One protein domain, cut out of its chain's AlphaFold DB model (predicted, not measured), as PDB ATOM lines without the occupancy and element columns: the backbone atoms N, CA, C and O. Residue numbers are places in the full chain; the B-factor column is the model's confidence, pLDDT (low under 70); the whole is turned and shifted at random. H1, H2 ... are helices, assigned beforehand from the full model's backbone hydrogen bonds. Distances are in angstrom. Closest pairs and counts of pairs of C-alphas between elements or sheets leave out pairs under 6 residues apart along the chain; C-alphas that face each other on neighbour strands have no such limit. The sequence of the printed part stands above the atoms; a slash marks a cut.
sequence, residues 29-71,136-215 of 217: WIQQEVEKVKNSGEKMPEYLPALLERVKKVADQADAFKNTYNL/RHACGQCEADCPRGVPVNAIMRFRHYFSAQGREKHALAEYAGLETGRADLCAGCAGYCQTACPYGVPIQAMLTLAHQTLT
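AT A GLANCE: This is residues 29 to 71 and 136 to 215 of the 217 residues of the protein "4Fe-4S ferredoxin-type domain-containing protein" of Candidatus Aminicenantes bacterium RBG_19FT_COMBO_58_17 (UniProt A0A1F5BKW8). The longest helix, H2, crosses one end of a middle helix, H7, and H1 crosses H2 beside it; the helical hairpin of H3 and H4 packs with H3 on another side of H7, and the short helices H5 and H6 also pack on H7. Residues 64 to 71, of which 64 to 69 belong to H2, stick out as an arm, and residues 39 to 44 stick out as a loop. The printed part has 123 residues with seven named helices, H1 to H7 in chain order, and no named strand; the class is all helix. The whole is compact, with a radius of gyration of the C-alphas of 14.4 A, and spans 40 by 35 by 30 A.

IN THESE COORDINATES: H2, residues 48 to 69, is 31.4 A long, from C-alpha 48 at (-44.549, 53.591, -45.181) to C-alpha 69 at (-23.115, 31.140, -49.605). H1 before it, residues 29 to 39, is 15.3 A long and begins at C-alpha 29, (-39.701, 37.224, -41.910). H3, residues 152 to 165, is 18.7 A long, and H4, residues 168 to 176, is 12.1 A long. H5, residues 183 to 186, is 5.1 A long, and H6, residues 192 to 195, is 5.4 A long. H7, residues 203 to 214, is 15.5 A long and ends at C-alpha 214, (-47.973, 42.348, -33.874).

HOW THE PARTS SIT: H2 touches H1 with residues 52 to 59 alone, at a steep tilt of 49 degrees, opposite ways; the closest C-alphas are those of Gln 31 and Ala 59, 6.0 A apart. With residues 51 to 55 alone H2 touches H7, about perpendicular at 81 degrees, closest at the C-alphas of Leu 51 and Ala 205, 6.4 A. H7 is the hub, touching the six other helices. It touches H3 at a steep tilt of 52 degrees, the same way, closest at the C-alphas of Arg 159 and Ala 210, 5.8 A. H3 and H4 form a hairpin at a shallow tilt of 16 degrees; their closest C-alphas, of Phe 162 and Glu 168, are 4.3 A apart. H5 touches H7 at the C-alphas of Ala 183 and His 211, 5.4 A, and H6 touches it at those of Gln 194 and Ile 203, 5.2 A. H2 and H4 are apart. Every O i to N i+4 pair is within hydrogen-bond range in H1, H4 and H7, 17 of 18 in H2 and 9 of 10 in H3; H5 and H6 are too short for such a pair.

THE WHOLE: The C-alphas farthest apart, of Thr 68 and Glu 179, are 43.4 A apart. Residues 72 to 135 are not printed, and C-alphas 71 and 136 are 22.0 A apart across the cut. Of the links printed whole, none is long. Mean pLDDT of the printed part is 83.2; 26 residues are under 70, among them residues 40 to 52.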
ATOM      1  N   TRP A  29     -38.663  36.306 -42.373       78.38
ATOM      2  CA  TRP A  29     -39.701  37.224 -41.910       78.38
ATOM      3  C   TRP A  29     -39.575  38.623 -42.529       78.38
ATOM      4  O   TRP A  29     -40.562  39.120 -43.055       78.38
ATOM      5  N   ILE A  30     -38.386  39.248 -42.532       76.25
ATOM      6  CA  ILE A  30     -38.213  40.579 -43.147       76.25
ATOM      7  C   ILE A  30     -38.662  40.555 -44.613       76.25
ATOM      8  O   ILE A  30     -39.395  41.448 -45.025       76.25
ATOM      9  N   GLN A  31     -38.278  39.533 -45.388       74.56
ATOM     10  CA  GLN A  31     -38.694  39.419 -46.794       74.56
ATOM     11  C   GLN A  31     -40.213  39.324 -46.937       74.56
ATOM     12  O   GLN A  31     -40.809  40.037 -47.742       74.56
ATOM     13  N   GLN A  32     -40.842  38.457 -46.140       78.81
ATOM     14  CA  GLN A  32     -42.289  38.264 -46.166       78.81
ATOM     15  C   GLN A  32     -43.033  39.548 -45.804       78.81
ATOM     16  O   GLN A  32     -43.996  39.899 -46.479       78.81
ATOM     17  N   GLU A  33     -42.581  40.272 -44.779       76.62
ATOM     18  CA  GLU A  33     -43.214  41.533 -44.400       76.62
ATOM     19  C   GLU A  33     -43.004  42.614 -45.468       76.62
ATOM     20  O   GLU A  33     -43.950  43.322 -45.795       76.62
ATOM     21  N   VAL A  34     -41.823  42.704 -46.094       73.44
ATOM     22  CA  VAL A  34     -41.596  43.619 -47.230       73.44
ATOM     23  C   VAL A  34     -42.555  43.339 -48.376       73.44
ATOM     24  O   VAL A  34     -43.151  44.273 -48.910       73.44
ATOM     25  N   GLU A  35     -42.714  42.076 -48.763       78.62
ATOM     26  CA  GLU A  35     -43.614  41.714 -49.857       78.62
ATOM     27  C   GLU A  35     -45.080  41.961 -49.500       78.62
ATOM     28  O   GLU A  35     -45.834  42.469 -50.330       78.62
ATOM     29  N   LYS A  36     -45.492  41.701 -48.255       77.06
ATOM     30  CA  LYS A  36     -46.835  42.076 -47.784       77.06
ATOM     31  C   LYS A  36     -47.069  43.579 -47.916       77.06
ATOM     32  O   LYS A  36     -48.106  43.978 -48.437       77.06
ATOM     33  N   VAL A  37     -46.098  44.398 -47.505       70.06
ATOM     34  CA  VAL A  37     -46.184  45.863 -47.598       70.06
ATOM     35  C   VAL A  37     -46.234  46.325 -49.060       70.06
ATOM     36  O   VAL A  37     -47.032  47.196 -49.389       70.06
ATOM     37  N   LYS A  38     -45.436  45.741 -49.966       71.69
ATOM     38  CA  LYS A  38     -45.488  46.073 -51.405       71.69
ATOM     39  C   LYS A  38     -46.848  45.757 -52.034       71.69
ATOM     40  O   LYS A  38     -47.305  46.500 -52.898       71.69
ATOM     41  N   ASN A  39     -47.478  44.665 -51.606       75.12
ATOM     42  CA  ASN A  39     -48.708  44.151 -52.209       75.12
ATOM     43  C   ASN A  39     -49.996  44.736 -51.600       75.12
ATOM     44  O   ASN A  39     -51.067  44.562 -52.177       75.12
ATOM     45  N   SER A  40     -49.935  45.439 -50.463       66.38
ATOM     46  CA  SER A  40     -51.119  45.940 -49.747       66.38
ATOM     47  C   SER A  40     -51.646  47.285 -50.281       66.38
ATOM     48  O   SER A  40     -51.862  48.213 -49.505       66.38
ATOM     49  N   GLY A  41     -51.805  47.416 -51.602       56.31
ATOM     50  CA  GLY A  41     -52.184  48.662 -52.283       56.31
ATOM     51  C   GLY A  41     -53.280  49.503 -51.592       56.31
ATOM     52  O   GLY A  41     -54.250  48.981 -51.051       56.31
ATOM     53  N   GLU A  42     -53.102  50.828 -51.665       49.03
ATOM     54  CA  GLU A  42     -54.082  51.914 -51.426       49.03
ATOM     55  C   GLU A  42     -54.385  52.424 -50.002       49.03
ATOM     56  O   GLU A  42     -54.933  53.518 -49.881       49.03
ATOM     57  N   LYS A  43     -53.952  51.783 -48.910       47.69
ATOM     58  CA  LYS A  43     -53.998  52.414 -47.564       47.69
ATOM     59  C   LYS A  43     -52.665  52.302 -46.845       47.69
ATOM     60  O   LYS A  43     -52.540  51.659 -45.810       47.69
ATOM     61  N   MET A  44     -51.650  52.925 -47.430       51.72
ATOM     62  CA  MET A  44     -50.327  53.025 -46.826       51.72
ATOM     63  C   MET A  44     -50.317  54.212 -45.850       51.72
ATOM     64  O   MET A  44     -50.540  55.341 -46.290       51.72
ATOM     65  N   PRO A  45     -50.054  54.010 -44.548       57.75
ATOM     66  CA  PRO A  45     -49.712  55.109 -43.657       57.75
ATOM     67  C   PRO A  45     -48.573  55.960 -44.236       57.75
ATOM     68  O   PRO A  45     -47.663  55.433 -44.874       57.75
ATOM     69  N   GLU A  46     -48.586  57.268 -43.982       61.25
ATOM     70  CA  GLU A  46     -47.665  58.252 -44.585       61.25
ATOM     71  C   GLU A  46     -46.171  57.918 -44.384       61.25
ATOM     72  O   GLU A  46     -45.324  58.250 -45.210       61.25
ATOM     73  N   TYR A  47     -45.835  57.178 -43.323       60.59
ATOM     74  CA  TYR A  47     -44.468  56.750 -43.008       60.59
ATOM     75  C   TYR A  47     -43.951  55.564 -43.841       60.59
ATOM     76  O   TYR A  47     -42.767  55.217 -43.772       60.59
ATOM     77  N   LEU A  48     -44.824  54.896 -44.592       61.97
ATOM     78  CA  LEU A  48     -44.549  53.591 -45.181       61.97
ATOM     79  C   LEU A  48     -43.619  53.618 -46.414       61.97
ATOM     80  O   LEU A  48     -42.809  52.702 -46.523       61.97
ATOM     81  N   PRO A  49     -43.603  54.649 -47.286       65.19
ATOM     82  CA  PRO A  49     -42.620  54.747 -48.374       65.19
ATOM     83  C   PRO A  49     -41.170  54.877 -47.879       65.19
ATOM     84  O   PRO A  49     -40.282  54.165 -48.345       65.19
ATOM     85  N   ALA A  50     -40.932  55.724 -46.872       65.81
ATOM     86  CA  ALA A  50     -39.610  55.876 -46.259       65.81
ATOM     87  C   ALA A  50     -39.184  54.610 -45.492       65.81
ATOM     88  O   ALA A  50     -38.000  54.272 -45.446       65.81
ATOM     89  N   LEU A  51     -40.145  53.885 -44.905       64.50
ATOM     90  CA  LEU A  51     -39.902  52.565 -44.328       64.50
ATOM     91  C   LEU A  51     -39.542  51.544 -45.416       64.50
ATOM     92  O   LEU A  51     -38.571  50.814 -45.251       64.50
ATOM     93  N   LEU A  52     -40.278  51.512 -46.529       65.69
ATOM     94  CA  LEU A  52     -40.064  50.583 -47.637       65.69
ATOM     95  C   LEU A  52     -38.660  50.700 -48.225       65.69
ATOM     96  O   LEU A  52     -38.021  49.674 -48.424       65.69
ATOM     97  N   GLU A  53     -38.137  51.906 -48.446       71.50
ATOM     98  CA  GLU A  53     -36.754  52.073 -48.918       71.50
ATOM     99  C   GLU A  53     -35.731  51.502 -47.926       71.50
ATOM    100  O   GLU A  53     -34.800  50.788 -48.312       71.50
ATOM    101  N   ARG A  54     -35.927  51.768 -46.629       68.19
ATOM    102  CA  ARG A  54     -35.035  51.289 -45.563       68.19
ATOM    103  C   ARG A  54     -35.076  49.771 -45.438       68.19
ATOM    104  O   ARG A  54     -34.026  49.142 -45.340       68.19
ATOM    105  N   VAL A  55     -36.268  49.179 -45.461       67.94
ATOM    106  CA  VAL A  55     -36.439  47.729 -45.339       67.94
ATOM    107  C   VAL A  55     -36.036  47.015 -46.636       67.94
ATOM    108  O   VAL A  55     -35.436  45.944 -46.575       67.94
ATOM    109  N   LYS A  56     -36.243  47.619 -47.812       72.75
ATOM    110  CA  LYS A  56     -35.759  47.083 -49.092       72.75
ATOM    111  C   LYS A  56     -34.240  46.969 -49.111       72.75
ATOM    112  O   LYS A  56     -33.729  45.924 -49.482       72.75
ATOM    113  N   LYS A  57     -33.513  47.982 -48.626       73.56
ATOM    114  CA  LYS A  57     -32.048  47.905 -48.509       73.56
ATOM    115  C   LYS A  57     -31.600  46.709 -47.660       73.56
ATOM    116  O   LYS A  57     -30.621  46.051 -47.998       73.56
ATOM    117  N   VAL A  58     -32.325  46.427 -46.576       68.06
ATOM    118  CA  VAL A  58     -32.086  45.257 -45.721       68.06
ATOM    119  C   VAL A  58     -32.369  43.948 -46.465       68.06
ATOM    120  O   VAL A  58     -31.571  43.019 -46.371       68.06
ATOM    121  N   ALA A  59     -33.465  43.878 -47.221       69.75
ATOM    122  CA  ALA A  59     -33.820  42.706 -48.019       69.75
ATOM    123  C   ALA A  59     -32.818  42.445 -49.162       69.75
ATOM    124  O   ALA A  59     -32.333  41.327 -49.293       69.75
ATOM    125  N   ASP A  60     -32.424  43.473 -49.918       75.25
ATOM    126  CA  ASP A  60     -31.497  43.355 -51.053       75.25
ATOM    127  C   ASP A  60     -30.114  42.842 -50.606       75.25
ATOM    128  O   ASP A  60     -29.531  41.949 -51.226       75.25
ATOM    129  N   GLN A  61     -29.594  43.370 -49.488       68.19
ATOM    130  CA  GLN A  61     -28.347  42.883 -48.879       68.19
ATOM    131  C   GLN A  61     -28.440  41.408 -48.490       68.19
ATOM    132  O   GLN A  61     -27.470  40.655 -48.584       68.19
ATOM    133  N   ALA A  62     -29.617  40.999 -48.042       65.88
ATOM    134  CA  ALA A  62     -29.850  39.669 -47.550       65.88
ATOM    135  C   ALA A  62     -30.085  38.637 -48.669       65.88
ATOM    136  O   ALA A  62     -29.691  37.477 -48.504       65.88
ATOM    137  N   ASP A  63     -30.627  39.053 -49.816       70.81
ATOM    138  CA  ASP A  63     -30.788  38.216 -51.010       70.81
ATOM    139  C   ASP A  63     -29.453  37.958 -51.709       70.81
ATOM    140  O   ASP A  63     -29.156  36.817 -52.074       70.81
ATOM    141  N   ALA A  64     -28.602  38.984 -51.821       68.94
ATOM    142  CA  ALA A  64     -27.246  38.831 -52.346       68.94
ATOM    143  C   ALA A  64     -26.482  37.716 -51.606       68.94
ATOM    144  O   ALA A  64     -25.818  36.887 -52.224       68.94
ATOM    145  N   PHE A  65     -26.659  37.634 -50.288       64.94
ATOM    146  CA  PHE A  65     -25.971  36.680 -49.430       64.94
ATOM    147  C   PHE A  65     -26.502  35.242 -49.497       64.94
ATOM    148  O   PHE A  65     -25.691  34.311 -49.564       64.94
ATOM    149  N   LYS A  66     -27.836  35.038 -49.513       69.44
ATOM    150  CA  LYS A  66     -28.437  33.697 -49.714       69.44
ATOM    151  C   LYS A  66     -27.839  33.026 -50.952       69.44
ATOM    152  O   LYS A  66     -27.500  31.842 -50.907       69.44
ATOM    153  N   ASN A  67     -27.643  33.817 -52.006       71.50
ATOM    154  CA  ASN A  67     -27.065  33.373 -53.266       71.50
ATOM    155  C   ASN A  67     -25.550  33.109 -53.170       71.50
ATOM    156  O   ASN A  67     -25.088  32.096 -53.689       71.50
ATOM    157  N   THR A  68     -24.770  33.960 -52.490       69.06
ATOM    158  CA  THR A  68     -23.302  33.800 -52.388       69.06
ATOM    159  C   THR A  68     -22.871  32.554 -51.610       69.06
ATOM    160  O   THR A  68     -21.911  31.896 -52.006       69.06
ATOM    161  N   TYR A  69     -23.556  32.212 -50.515       65.69
ATOM    162  CA  TYR A  69     -23.115  31.140 -49.605       65.69
ATOM    163  C   TYR A  69     -24.001  29.886 -49.641       65.69
ATOM    164  O   TYR A  69     -23.818  28.985 -48.819       65.69
ATOM    165  N   ASN A  70     -24.951  29.818 -50.584       69.25
ATOM    166  CA  ASN A  70     -25.948  28.748 -50.707       69.25
ATOM    167  C   ASN A  70     -26.621  28.419 -49.359       69.25
ATOM    168  O   ASN A  70     -26.776  27.262 -48.965       69.25
ATOM    169  N   LEU A  71     -26.979  29.465 -48.614       68.69
ATOM    170  CA  LEU A  71     -27.611  29.359 -47.299       68.69
ATOM    171  C   LEU A  71     -29.123  29.243 -47.459       68.69
ATOM    172  O   LEU A  71     -29.896  30.107 -47.053       68.69
ATOM    173  N   ARG A 136     -30.051  41.598 -29.866       89.94
ATOM    174  CA  ARG A 136     -29.587  40.875 -28.676       89.94
ATOM    175  C   ARG A 136     -30.627  41.026 -27.562       89.94
ATOM    176  O   ARG A 136     -30.658  42.025 -26.844       89.94
ATOM    177  N   HIS A 137     -31.527  40.051 -27.453       87.62
ATOM    178  CA  HIS A 137     -32.557  40.026 -26.413       87.62
ATOM    179  C   HIS A 137     -31.934  40.196 -25.013       87.62
ATOM    180  O   HIS A 137     -30.853  39.678 -24.749       87.62
ATOM    181  N   ALA A 138     -32.608  40.945 -24.138       86.62
ATOM    182  CA  ALA A 138     -32.127  41.425 -22.837       86.62
ATOM    183  C   ALA A 138     -30.897  42.372 -22.846       86.62
ATOM    184  O   ALA A 138     -30.286  42.573 -21.804       86.62
ATOM    185  N   CYS A 139     -30.522  42.974 -23.986       91.56
ATOM    186  CA  CYS A 139     -29.462  43.991 -24.039       91.56
ATOM    187  C   CYS A 139     -29.916  45.368 -23.520       91.56
ATOM    188  O   CYS A 139     -29.271  45.926 -22.640       91.56
ATOM    189  N   GLY A 140     -30.984  45.936 -24.096       92.19
ATOM    190  CA  GLY A 140     -31.578  47.216 -23.671       92.19
ATOM    191  C   GLY A 140     -30.726  48.485 -23.858       92.19
ATOM    192  O   GLY A 140     -31.239  49.575 -23.651       92.19
ATOM    193  N   GLN A 141     -29.460  48.391 -24.286       94.44
ATOM    194  CA  GLN A 141     -28.525  49.535 -24.304       94.44
ATOM    195  C   GLN A 141     -29.005  50.750 -25.111       94.44
ATOM    196  O   GLN A 141     -28.661  51.870 -24.772       94.44
ATOM    197  N   CYS A 142     -29.815  50.535 -26.148       95.56
ATOM    198  CA  CYS A 142     -30.347  51.597 -26.997       95.56
ATOM    199  C   CYS A 142     -31.642  52.240 -26.476       95.56
ATOM    200  O   CYS A 142     -32.167  53.149 -27.115       95.56
ATOM    201  N   GLU A 143     -32.243  51.704 -25.407       95.00
ATOM    202  CA  GLU A 143     -33.565  52.145 -24.941       95.00
ATOM    203  C   GLU A 143     -33.509  53.521 -24.274       95.00
ATOM    204  O   GLU A 143     -34.450  54.297 -24.425       95.00
ATOM    205  N   ALA A 144     -32.392  53.852 -23.616       95.31
ATOM    206  CA  ALA A 144     -32.177  55.159 -22.994       95.31
ATOM    207  C   ALA A 144     -32.193  56.313 -24.015       95.31
ATOM    208  O   ALA A 144     -32.617  57.418 -23.691       95.31
ATOM    209  N   ASP A 145     -31.796  56.043 -25.261       95.69
ATOM    210  CA  ASP A 145     -31.789  57.013 -26.359       95.69
ATOM    211  C   ASP A 145     -33.149  57.154 -27.056       95.69
ATOM    212  O   ASP A 145     -33.282  57.921 -28.010       95.69
ATOM    213  N   CYS A 146     -34.177  56.405 -26.641       95.19
ATOM    214  CA  CYS A 146     -35.496  56.507 -27.252       95.19
ATOM    215  C   CYS A 146     -36.283  57.697 -26.669       95.19
ATOM    216  O   CYS A 146     -36.810  57.586 -25.559       95.19
ATOM    217  N   PRO A 147     -36.518  58.791 -27.425       93.25
ATOM    218  CA  PRO A 147     -37.253  59.953 -26.907       93.25
ATOM    219  C   PRO A 147     -38.747  59.676 -26.681       93.25
ATOM    220  O   PRO A 147     -39.464  60.506 -26.133       93.25
ATOM    221  N   ARG A 148     -39.243  58.526 -27.154       93.31
ATOM    222  CA  ARG A 148     -40.648  58.106 -27.063       93.31
ATOM    223  C   ARG A 148     -40.869  56.975 -26.055       93.31
ATOM    224  O   ARG A 148     -41.992  56.498 -25.950       93.31
ATOM    225  N   GLY A 149     -39.819  56.527 -25.355       93.81
ATOM    226  CA  GLY A 149     -39.917  55.460 -24.352       93.81
ATOM    227  C   GLY A 149     -40.425  54.124 -24.906       93.81
ATOM    228  O   GLY A 149     -41.131  53.400 -24.210       93.81
ATOM    229  N   VAL A 150     -40.120  53.811 -26.171       95.81
ATOM    230  CA  VAL A 150     -40.523  52.548 -26.806       95.81
ATOM    231  C   VAL A 150     -39.625  51.417 -26.287       95.81
ATOM    232  O   VAL A 150     -38.402  51.516 -26.435       95.81
ATOM    233  N   PRO A 151     -40.182  50.326 -25.725       95.94
ATOM    234  CA  PRO A 151     -39.405  49.239 -25.136       95.94
ATOM    235  C   PRO A 151     -38.865  48.320 -26.237       95.94
ATOM    236  O   PRO A 151     -39.437  47.272 -26.559       95.94
ATOM    237  N   VAL A 152     -37.758  48.742 -26.851       95.81
ATOM    238  CA  VAL A 152     -37.129  48.080 -28.001       95.81
ATOM    239  C   VAL A 152     -36.956  46.582 -27.758       95.81
ATOM    240  O   VAL A 152     -37.317  45.760 -28.600       95.81
ATOM    241  N   ASN A 153     -36.412  46.201 -26.605       94.62
ATOM    242  CA  ASN A 153     -36.088  44.821 -26.299       94.62
ATOM    243  C   ASN A 153     -37.335  43.946 -26.169       94.62
ATOM    244  O   ASN A 153     -37.340  42.818 -26.671       94.62
ATOM    245  N   ALA A 154     -38.383  44.475 -25.532       95.69
ATOM    246  CA  ALA A 154     -39.649  43.777 -25.359       95.69
ATOM    247  C   ALA A 154     -40.308  43.514 -26.716       95.69
ATOM    248  O   ALA A 154     -40.597  42.365 -27.041       95.69
ATOM    249  N   ILE A 155     -40.430  44.543 -27.559       96.00
ATOM    250  CA  ILE A 155     -41.063  44.420 -28.880       96.00
ATOM    251  C   ILE A 155     -40.274  43.463 -29.779       96.00
ATOM    252  O   ILE A 155     -40.855  42.563 -30.386       96.00
ATOM    253  N   MET A 156     -38.942  43.578 -29.814       93.88
ATOM    254  CA  MET A 156     -38.100  42.657 -30.587       93.88
ATOM    255  C   MET A 156     -38.217  41.210 -30.092       93.88
ATOM    256  O   MET A 156     -38.139  40.273 -30.890       93.88
ATOM    257  N   ARG A 157     -38.427  41.004 -28.785       93.31
ATOM    258  CA  ARG A 157     -38.679  39.685 -28.190       93.31
ATOM    259  C   ARG A 157     -40.056  39.140 -28.570       93.31
ATOM    260  O   ARG A 157     -40.136  37.970 -28.931       93.31
ATOM    261  N   PHE A 158     -41.106  39.956 -28.536       94.81
ATOM    262  CA  PHE A 158     -42.448  39.546 -28.971       94.81
ATOM    263  C   PHE A 158     -42.451  39.173 -30.452       94.81
ATOM    264  O   PHE A 158     -42.950  38.120 -30.829       94.81
ATOM    265  N   ARG A 159     -41.757  39.955 -31.280       91.81
ATOM    266  CA  ARG A 159     -41.517  39.626 -32.686       91.81
ATOM    267  C   ARG A 159     -40.811  38.275 -32.853       91.81
ATOM    268  O   ARG A 159     -41.235  37.478 -33.678       91.81
ATOM    269  N   HIS A 160     -39.788  37.972 -32.050       89.81
ATOM    270  CA  HIS A 160     -39.156  36.644 -32.060       89.81
ATOM    271  C   HIS A 160     -40.133  35.524 -31.653       89.81
ATOM    272  O   HIS A 160     -40.109  34.454 -32.257       89.81
ATOM    273  N   TYR A 161     -41.017  35.760 -30.675       91.12
ATOM    274  CA  TYR A 161     -42.074  34.803 -30.322       91.12
ATOM    275  C   TYR A 161     -43.025  34.544 -31.492       91.12
ATOM    276  O   TYR A 161     -43.360  33.392 -31.751       91.12
ATOM    277  N   PHE A 162     -43.406  35.593 -32.221       90.94
ATOM    278  CA  PHE A 162     -44.256  35.477 -33.399       90.94
ATOM    279  C   PHE A 162     -43.546  34.701 -34.518       90.94
ATOM    280  O   PHE A 162     -43.976  33.617 -34.892       90.94
ATOM    281  N   SER A 163     -42.418  35.219 -35.015       84.19
ATOM    282  CA  SER A 163     -41.837  34.757 -36.280       84.19
ATOM    283  C   SER A 163     -40.948  33.520 -36.159       84.19
ATOM    284  O   SER A 163     -40.815  32.776 -37.120       84.19
ATOM    285  N   ALA A 164     -40.265  33.330 -35.023       83.00
ATOM    286  CA  ALA A 164     -39.272  32.261 -34.863       83.00
ATOM    287  C   ALA A 164     -39.748  31.117 -33.957       83.00
ATOM    288  O   ALA A 164     -39.119  30.063 -33.935       83.00
ATOM    289  N   GLN A 165     -40.824  31.321 -33.188       85.50
ATOM    290  CA  GLN A 165     -41.353  30.323 -32.249       85.50
ATOM    291  C   GLN A 165     -42.790  29.889 -32.562       85.50
ATOM    292  O   GLN A 165     -43.325  29.060 -31.835       85.50
ATOM    293  N   GLY A 166     -43.447  30.472 -33.573       86.75
ATOM    294  CA  GLY A 166     -44.851  30.172 -33.889       86.75
ATOM    295  C   GLY A 166     -45.835  30.541 -32.768       86.75
ATOM    296  O   GLY A 166     -46.985  30.109 -32.766       86.75
ATOM    297  N   ARG A 167     -45.414  31.348 -31.784       90.94
ATOM    298  CA  ARG A 167     -46.216  31.746 -30.614       90.94
ATOM    299  C   ARG A 167     -46.982  33.034 -30.896       90.94
ATOM    300  O   ARG A 167     -46.955  33.969 -30.098       90.94
ATOM    301  N   GLU A 168     -47.672  33.072 -32.031       93.38
ATOM    302  CA  GLU A 168     -48.316  34.271 -32.577       93.38
ATOM    303  C   GLU A 168     -49.305  34.900 -31.592       93.38
ATOM    304  O   GLU A 168     -49.135  36.051 -31.200       93.38
ATOM    305  N   LYS A 169     -50.280  34.128 -31.090       94.94
ATOM    306  CA  LYS A 169     -51.291  34.622 -30.134       94.94
ATOM    307  C   LYS A 169     -50.670  35.221 -28.872       94.94
ATOM    308  O   LYS A 169     -51.133  36.246 -28.383       94.94
ATOM    309  N   HIS A 170     -49.622  34.586 -28.353       95.75
ATOM    310  CA  HIS A 170     -48.914  35.086 -27.178       95.75
ATOM    311  C   HIS A 170     -48.156  36.376 -27.499       95.75
ATOM    312  O   HIS A 170     -48.245  37.331 -26.740       95.75
ATOM    313  N   ALA A 171     -47.465  36.436 -28.638       95.69
ATOM    314  CA  ALA A 171     -46.767  37.638 -29.077       95.69
ATOM    315  C   ALA A 171     -47.715  38.834 -29.268       95.69
ATOM    316  O   ALA A 171     -47.394  39.938 -28.831       95.69
ATOM    317  N   LEU A 172     -48.886  38.602 -29.872       96.38
ATOM    318  CA  LEU A 172     -49.937  39.606 -30.046       96.38
ATOM    319  C   LEU A 172     -50.470  40.103 -28.698       96.38
ATOM    320  O   LEU A 172     -50.567  41.308 -28.486       96.38
ATOM    321  N   ALA A 173     -50.774  39.190 -27.770       96.56
ATOM    322  CA  ALA A 173     -51.263  39.545 -26.439       96.56
ATOM    323  C   ALA A 173     -50.233  40.361 -25.639       96.56
ATOM    324  O   ALA A 173     -50.581  41.382 -25.053       96.56
ATOM    325  N   GLU A 174     -48.962  39.952 -25.660       96.81
ATOM    326  CA  GLU A 174     -47.866  40.674 -25.002       96.81
ATOM    327  C   GLU A 174     -47.674  42.083 -25.584       96.81
ATOM    328  O   GLU A 174     -47.490  43.048 -24.845       96.81
ATOM    329  N   TYR A 175     -47.759  42.224 -26.912       96.94
ATOM    330  CA  TYR A 175     -47.668  43.525 -27.571       96.94
ATOM    331  C   TYR A 175     -48.870  44.426 -27.249       96.94
ATOM    332  O   TYR A 175     -48.703  45.606 -26.938       96.94
ATOM    333  N   ALA A 176     -50.083  43.867 -27.272       95.31
ATOM    334  CA  ALA A 176     -51.313  44.573 -26.921       95.31
ATOM    335  C   ALA A 176     -51.362  44.988 -25.441       95.31
ATOM    336  O   ALA A 176     -52.022  45.973 -25.116       95.31
ATOM    337  N   GLY A 177     -50.657  44.268 -24.565       95.19
ATOM    338  CA  GLY A 177     -50.523  44.570 -23.139       95.19
ATOM    339  C   GLY A 177     -49.457  45.613 -22.794       95.19
ATOM    340  O   GLY A 177     -49.280  45.914 -21.618       95.19
ATOM    341  N   LEU A 178     -48.733  46.174 -23.771       94.88
ATOM    342  CA  LEU A 178     -47.765  47.239 -23.500       94.88
ATOM    343  C   LEU A 178     -48.466  48.492 -22.953       94.88
ATOM    344  O   LEU A 178     -49.273  49.107 -23.656       94.88
ATOM    345  N   GLU A 179     -48.093  48.875 -21.730       90.38
ATOM    346  CA  GLU A 179     -48.520  50.107 -21.043       90.38
ATOM    347  C   GLU A 179     -47.643  51.326 -21.398       90.38
ATOM    348  O   GLU A 179     -47.967  52.464 -21.066       90.38
ATOM    349  N   THR A 180     -46.517  51.098 -22.079       86.94
ATOM    350  CA  THR A 180     -45.579  52.129 -22.552       86.94
ATOM    351  C   THR A 180     -45.880  52.560 -23.992       86.94
ATOM    352  O   THR A 180     -46.808  52.065 -24.633       86.94
ATOM    353  N   GLY A 181     -45.036  53.434 -24.560       84.00
ATOM    354  CA  GLY A 181     -45.071  53.743 -25.989       84.00
ATOM    355  C   GLY A 181     -44.925  52.486 -26.858       84.00
ATOM    356  O   GLY A 181     -44.123  51.599 -26.557       84.00
ATOM    357  N   ARG A 182     -45.699  52.415 -27.943       91.25
ATOM    358  CA  ARG A 182     -45.668  51.326 -28.929       91.25
ATOM    359  C   ARG A 182     -44.876  51.740 -30.171       91.25
ATOM    360  O   ARG A 182     -44.410  52.871 -30.302       91.25
ATOM    361  N   ALA A 183     -44.642  50.775 -31.056       91.81
ATOM    362  CA  ALA A 183     -43.791  50.975 -32.228       91.81
ATOM    363  C   ALA A 183     -44.472  51.733 -33.389       91.81
ATOM    364  O   ALA A 183     -43.783  52.134 -34.322       91.81
ATOM    365  N   ASP A 184     -45.770  52.033 -33.302       89.12
ATOM    366  CA  ASP A 184     -46.434  53.053 -34.131       89.12
ATOM    367  C   ASP A 184     -45.740  54.421 -34.005       89.12
ATOM    368  O   ASP A 184     -45.566  55.137 -34.990       89.12
ATOM    369  N   LEU A 185     -45.216  54.742 -32.816       90.50
ATOM    370  CA  LEU A 185     -44.458  55.971 -32.563       90.50
ATOM    371  C   LEU A 185     -43.113  56.031 -33.310       90.50
ATOM    372  O   LEU A 185     -42.480  57.089 -33.359       90.50
ATOM    373  N   CYS A 186     -42.636  54.912 -33.868       88.88
ATOM    374  CA  CYS A 186     -41.358  54.848 -34.577       88.88
ATOM    375  C   CYS A 186     -41.439  55.374 -36.015       88.88
ATOM    376  O   CYS A 186     -40.405  55.767 -36.558       88.88
ATOM    377  N   ALA A 187     -42.637  55.423 -36.600       80.81
ATOM    378  CA  ALA A 187     -42.923  55.826 -37.976       80.81
ATOM    379  C   ALA A 187     -42.213  57.122 -38.422       80.81
ATOM    380  O   ALA A 187     -41.539  57.141 -39.450       80.81
ATOM    381  N   GLY A 188     -42.318  58.186 -37.619       79.44
ATOM    382  CA  GLY A 188     -41.729  59.504 -37.901       79.44
ATOM    383  C   GLY A 188     -40.419  59.799 -37.161       79.44
ATOM    384  O   GLY A 188     -39.972  60.940 -37.131       79.44
ATOM    385  N   CYS A 189     -39.817  58.808 -36.499       87.12
ATOM    386  CA  CYS A 189     -38.626  59.016 -35.673       87.12
ATOM    387  C   CYS A 189     -37.342  59.145 -36.521       87.12
ATOM    388  O   CYS A 189     -37.239  58.588 -37.613       87.12
ATOM    389  N   ALA A 190     -36.315  59.819 -35.995       87.75
ATOM    390  CA  ALA A 190     -34.980  59.856 -36.605       87.75
ATOM    391  C   ALA A 190     -34.176  58.551 -36.410       87.75
ATOM    392  O   ALA A 190     -33.132  58.371 -37.029       87.75
ATOM    393  N   GLY A 191     -34.652  57.639 -35.551       88.88
ATOM    394  CA  GLY A 191     -34.017  56.340 -35.318       88.88
ATOM    395  C   GLY A 191     -32.864  56.349 -34.309       88.88
ATOM    396  O   GLY A 191     -31.967  55.530 -34.432       88.88
ATOM    397  N   TYR A 192     -32.879  57.216 -33.290       93.56
ATOM    398  CA  TYR A 192     -31.816  57.338 -32.267       93.56
ATOM    399  C   TYR A 192     -31.310  56.000 -31.696       93.56
ATOM    400  O   TYR A 192     -30.105  55.791 -31.558       93.56
ATOM    401  N   CYS A 193     -32.221  55.056 -31.450       94.25
ATOM    402  CA  CYS A 193     -31.895  53.723 -30.951       94.25
ATOM    403  C   CYS A 193     -30.940  52.940 -31.867       94.25
ATOM    404  O   CYS A 193     -30.120  52.171 -31.372       94.25
ATOM    405  N   GLN A 194     -31.012  53.128 -33.187       90.56
ATOM    406  CA  GLN A 194     -30.137  52.438 -34.138       90.56
ATOM    407  C   GLN A 194     -28.701  52.976 -34.066       90.56
ATOM    408  O   GLN A 194     -27.757  52.195 -34.136       90.56
ATOM    409  N   THR A 195     -28.537  54.286 -33.843       91.12
ATOM    410  CA  THR A 195     -27.232  54.934 -33.651       91.12
ATOM    411  C   THR A 195     -26.597  54.499 -32.332       91.12
ATOM    412  O   THR A 195     -25.395  54.266 -32.273       91.12
ATOM    413  N   ALA A 196     -27.415  54.328 -31.291       95.12
ATOM    414  CA  ALA A 196     -26.979  53.825 -29.991       95.12
ATOM    415  C   ALA A 196     -26.727  52.306 -29.970       95.12
ATOM    416  O   ALA A 196     -26.193  51.774 -28.997       95.12
ATOM    417  N   CYS A 197     -27.128  51.565 -31.009       94.50
ATOM    418  CA  CYS A 197     -27.001  50.116 -31.014       94.50
ATOM    419  C   CYS A 197     -25.545  49.692 -31.269       94.50
ATOM    420  O   CYS A 197     -25.058  49.846 -32.390       94.50
ATOM    421  N   PRO A 198     -24.870  49.019 -30.317       92.56
ATOM    422  CA  PRO A 198     -23.489  48.569 -30.517       92.56
ATOM    423  C   PRO A 198     -23.364  47.441 -31.555       92.56
ATOM    424  O   PRO A 198     -22.259  47.026 -31.890       92.56
ATOM    425  N   TYR A 199     -24.493  46.916 -32.042       90.81
ATOM    426  CA  TYR A 199     -24.566  45.839 -33.030       90.81
ATOM    427  C   TYR A 199     -25.064  46.322 -34.400       90.81
ATOM    428  O   TYR A 199     -25.318  45.489 -35.266       90.81
ATOM    429  N   GLY A 200     -25.249  47.636 -34.586       88.75
ATOM    430  CA  GLY A 200     -25.681  48.217 -35.863       88.75
ATOM    431  C   GLY A 200     -27.085  47.798 -36.303       88.75
ATOM    432  O   GLY A 200     -27.392  47.834 -37.491       88.75
ATOM    433  N   VAL A 201     -27.940  47.372 -35.368       89.81
ATOM    434  CA  VAL A 201     -29.271  46.865 -35.714       89.81
ATOM    435  C   VAL A 201     -30.125  48.003 -36.277       89.81
ATOM    436  O   VAL A 201     -30.202  49.053 -35.630       89.81
ATOM    437  N   PRO A 202     -30.822  47.821 -37.420       88.06
ATOM    438  CA  PRO A 202     -31.742  48.818 -37.970       88.06
ATOM    439  C   PRO A 202     -33.047  48.846 -37.156       88.06
ATOM    440  O   PRO A 202     -34.130  48.526 -37.648       88.06
ATOM    441  N   ILE A 203     -32.933  49.193 -35.870       91.44
ATOM    442  CA  ILE A 203     -33.964  48.996 -34.846       91.44
ATOM    443  C   ILE A 203     -35.268  49.667 -35.239       91.44
ATOM    444  O   ILE A 203     -36.311  49.034 -35.141       91.44
ATOM    445  N   GLN A 204     -35.221  50.920 -35.695       90.19
ATOM    446  CA  GLN A 204     -36.433  51.635 -36.077       90.19
ATOM    447  C   GLN A 204     -37.223  50.861 -37.138       90.19
ATOM    448  O   GLN A 204     -38.415  50.632 -36.960       90.19
ATOM    449  N   ALA A 205     -36.558  50.426 -38.211       84.94
ATOM    450  CA  ALA A 205     -37.204  49.688 -39.288       84.94
ATOM    451  C   ALA A 205     -37.794  48.363 -38.777       84.94
ATOM    452  O   ALA A 205     -38.943  48.041 -39.072       84.94
ATOM    453  N   MET A 206     -37.042  47.631 -37.947       88.38
ATOM    454  CA  MET A 206     -37.518  46.376 -37.360       88.38
ATOM    455  C   MET A 206     -38.701  46.568 -36.409       88.38
ATOM    456  O   MET A 206     -39.592  45.722 -36.386       88.38
ATOM    457  N   LEU A 207     -38.736  47.660 -35.643       91.44
ATOM    458  CA  LEU A 207     -39.853  47.985 -34.758       91.44
ATOM    459  C   LEU A 207     -41.111  48.325 -35.548       91.44
ATOM    460  O   LEU A 207     -42.183  47.847 -35.190       91.44
ATOM    461  N   THR A 208     -40.994  49.092 -36.631       87.25
ATOM    462  CA  THR A 208     -42.155  49.431 -37.459       87.25
ATOM    463  C   THR A 208     -42.740  48.193 -38.144       87.25
ATOM    464  O   THR A 208     -43.956  48.015 -38.131       87.25
ATOM    465  N   LEU A 209     -41.897  47.293 -38.666       85.56
ATOM    466  CA  LEU A 209     -42.356  45.991 -39.172       85.56
ATOM    467  C   LEU A 209     -42.993  45.150 -38.060       85.56
ATOM    468  O   LEU A 209     -44.069  44.593 -38.241       85.56
ATOM    469  N   ALA A 210     -42.363  45.091 -36.882       90.94
ATOM    470  CA  ALA A 210     -42.914  44.367 -35.742       90.94
ATOM    471  C   ALA A 210     -44.281  44.922 -35.323       90.94
ATOM    472  O   ALA A 210     -45.154  44.137 -34.987       90.94
ATOM    473  N   HIS A 211     -44.500  46.239 -35.375       91.88
ATOM    474  CA  HIS A 211     -45.811  46.834 -35.109       91.88
ATOM    475  C   HIS A 211     -46.876  46.334 -36.089       91.88
ATOM    476  O   HIS A 211     -47.965  45.971 -35.654       91.88
ATOM    477  N   GLN A 212     -46.552  46.268 -37.384       86.06
ATOM    478  CA  GLN A 212     -47.466  45.751 -38.406       86.06
ATOM    479  C   GLN A 212     -47.785  44.269 -38.189       86.06
ATOM    480  O   GLN A 212     -48.943  43.880 -38.267       86.06
ATOM    481  N   THR A 213     -46.781  43.450 -37.863       88.12
ATOM    482  CA  THR A 213     -46.986  42.021 -37.590       88.12
ATOM    483  C   THR A 213     -47.747  41.777 -36.276       88.12
ATOM    484  O   THR A 213     -48.528  40.836 -36.180       88.12
ATOM    485  N   LEU A 214     -47.490  42.585 -35.240       92.94
ATOM    486  CA  LEU A 214     -47.973  42.348 -33.874       92.94
ATOM    487  C   LEU A 214     -49.293  43.063 -33.539       92.94
ATOM    488  O   LEU A 214     -49.777  42.955 -32.411       92.94
ATOM    489  N   THR A 215     -49.873  43.792 -34.489       90.19
ATOM    490  CA  THR A 215     -51.161  44.470 -34.317       90.19
ATOM    491  C   THR A 215     -52.215  43.749 -35.145       90.19
ATOM    492  O   THR A 215     -52.013  43.484 -36.326       90.19
TER     493      THR A 215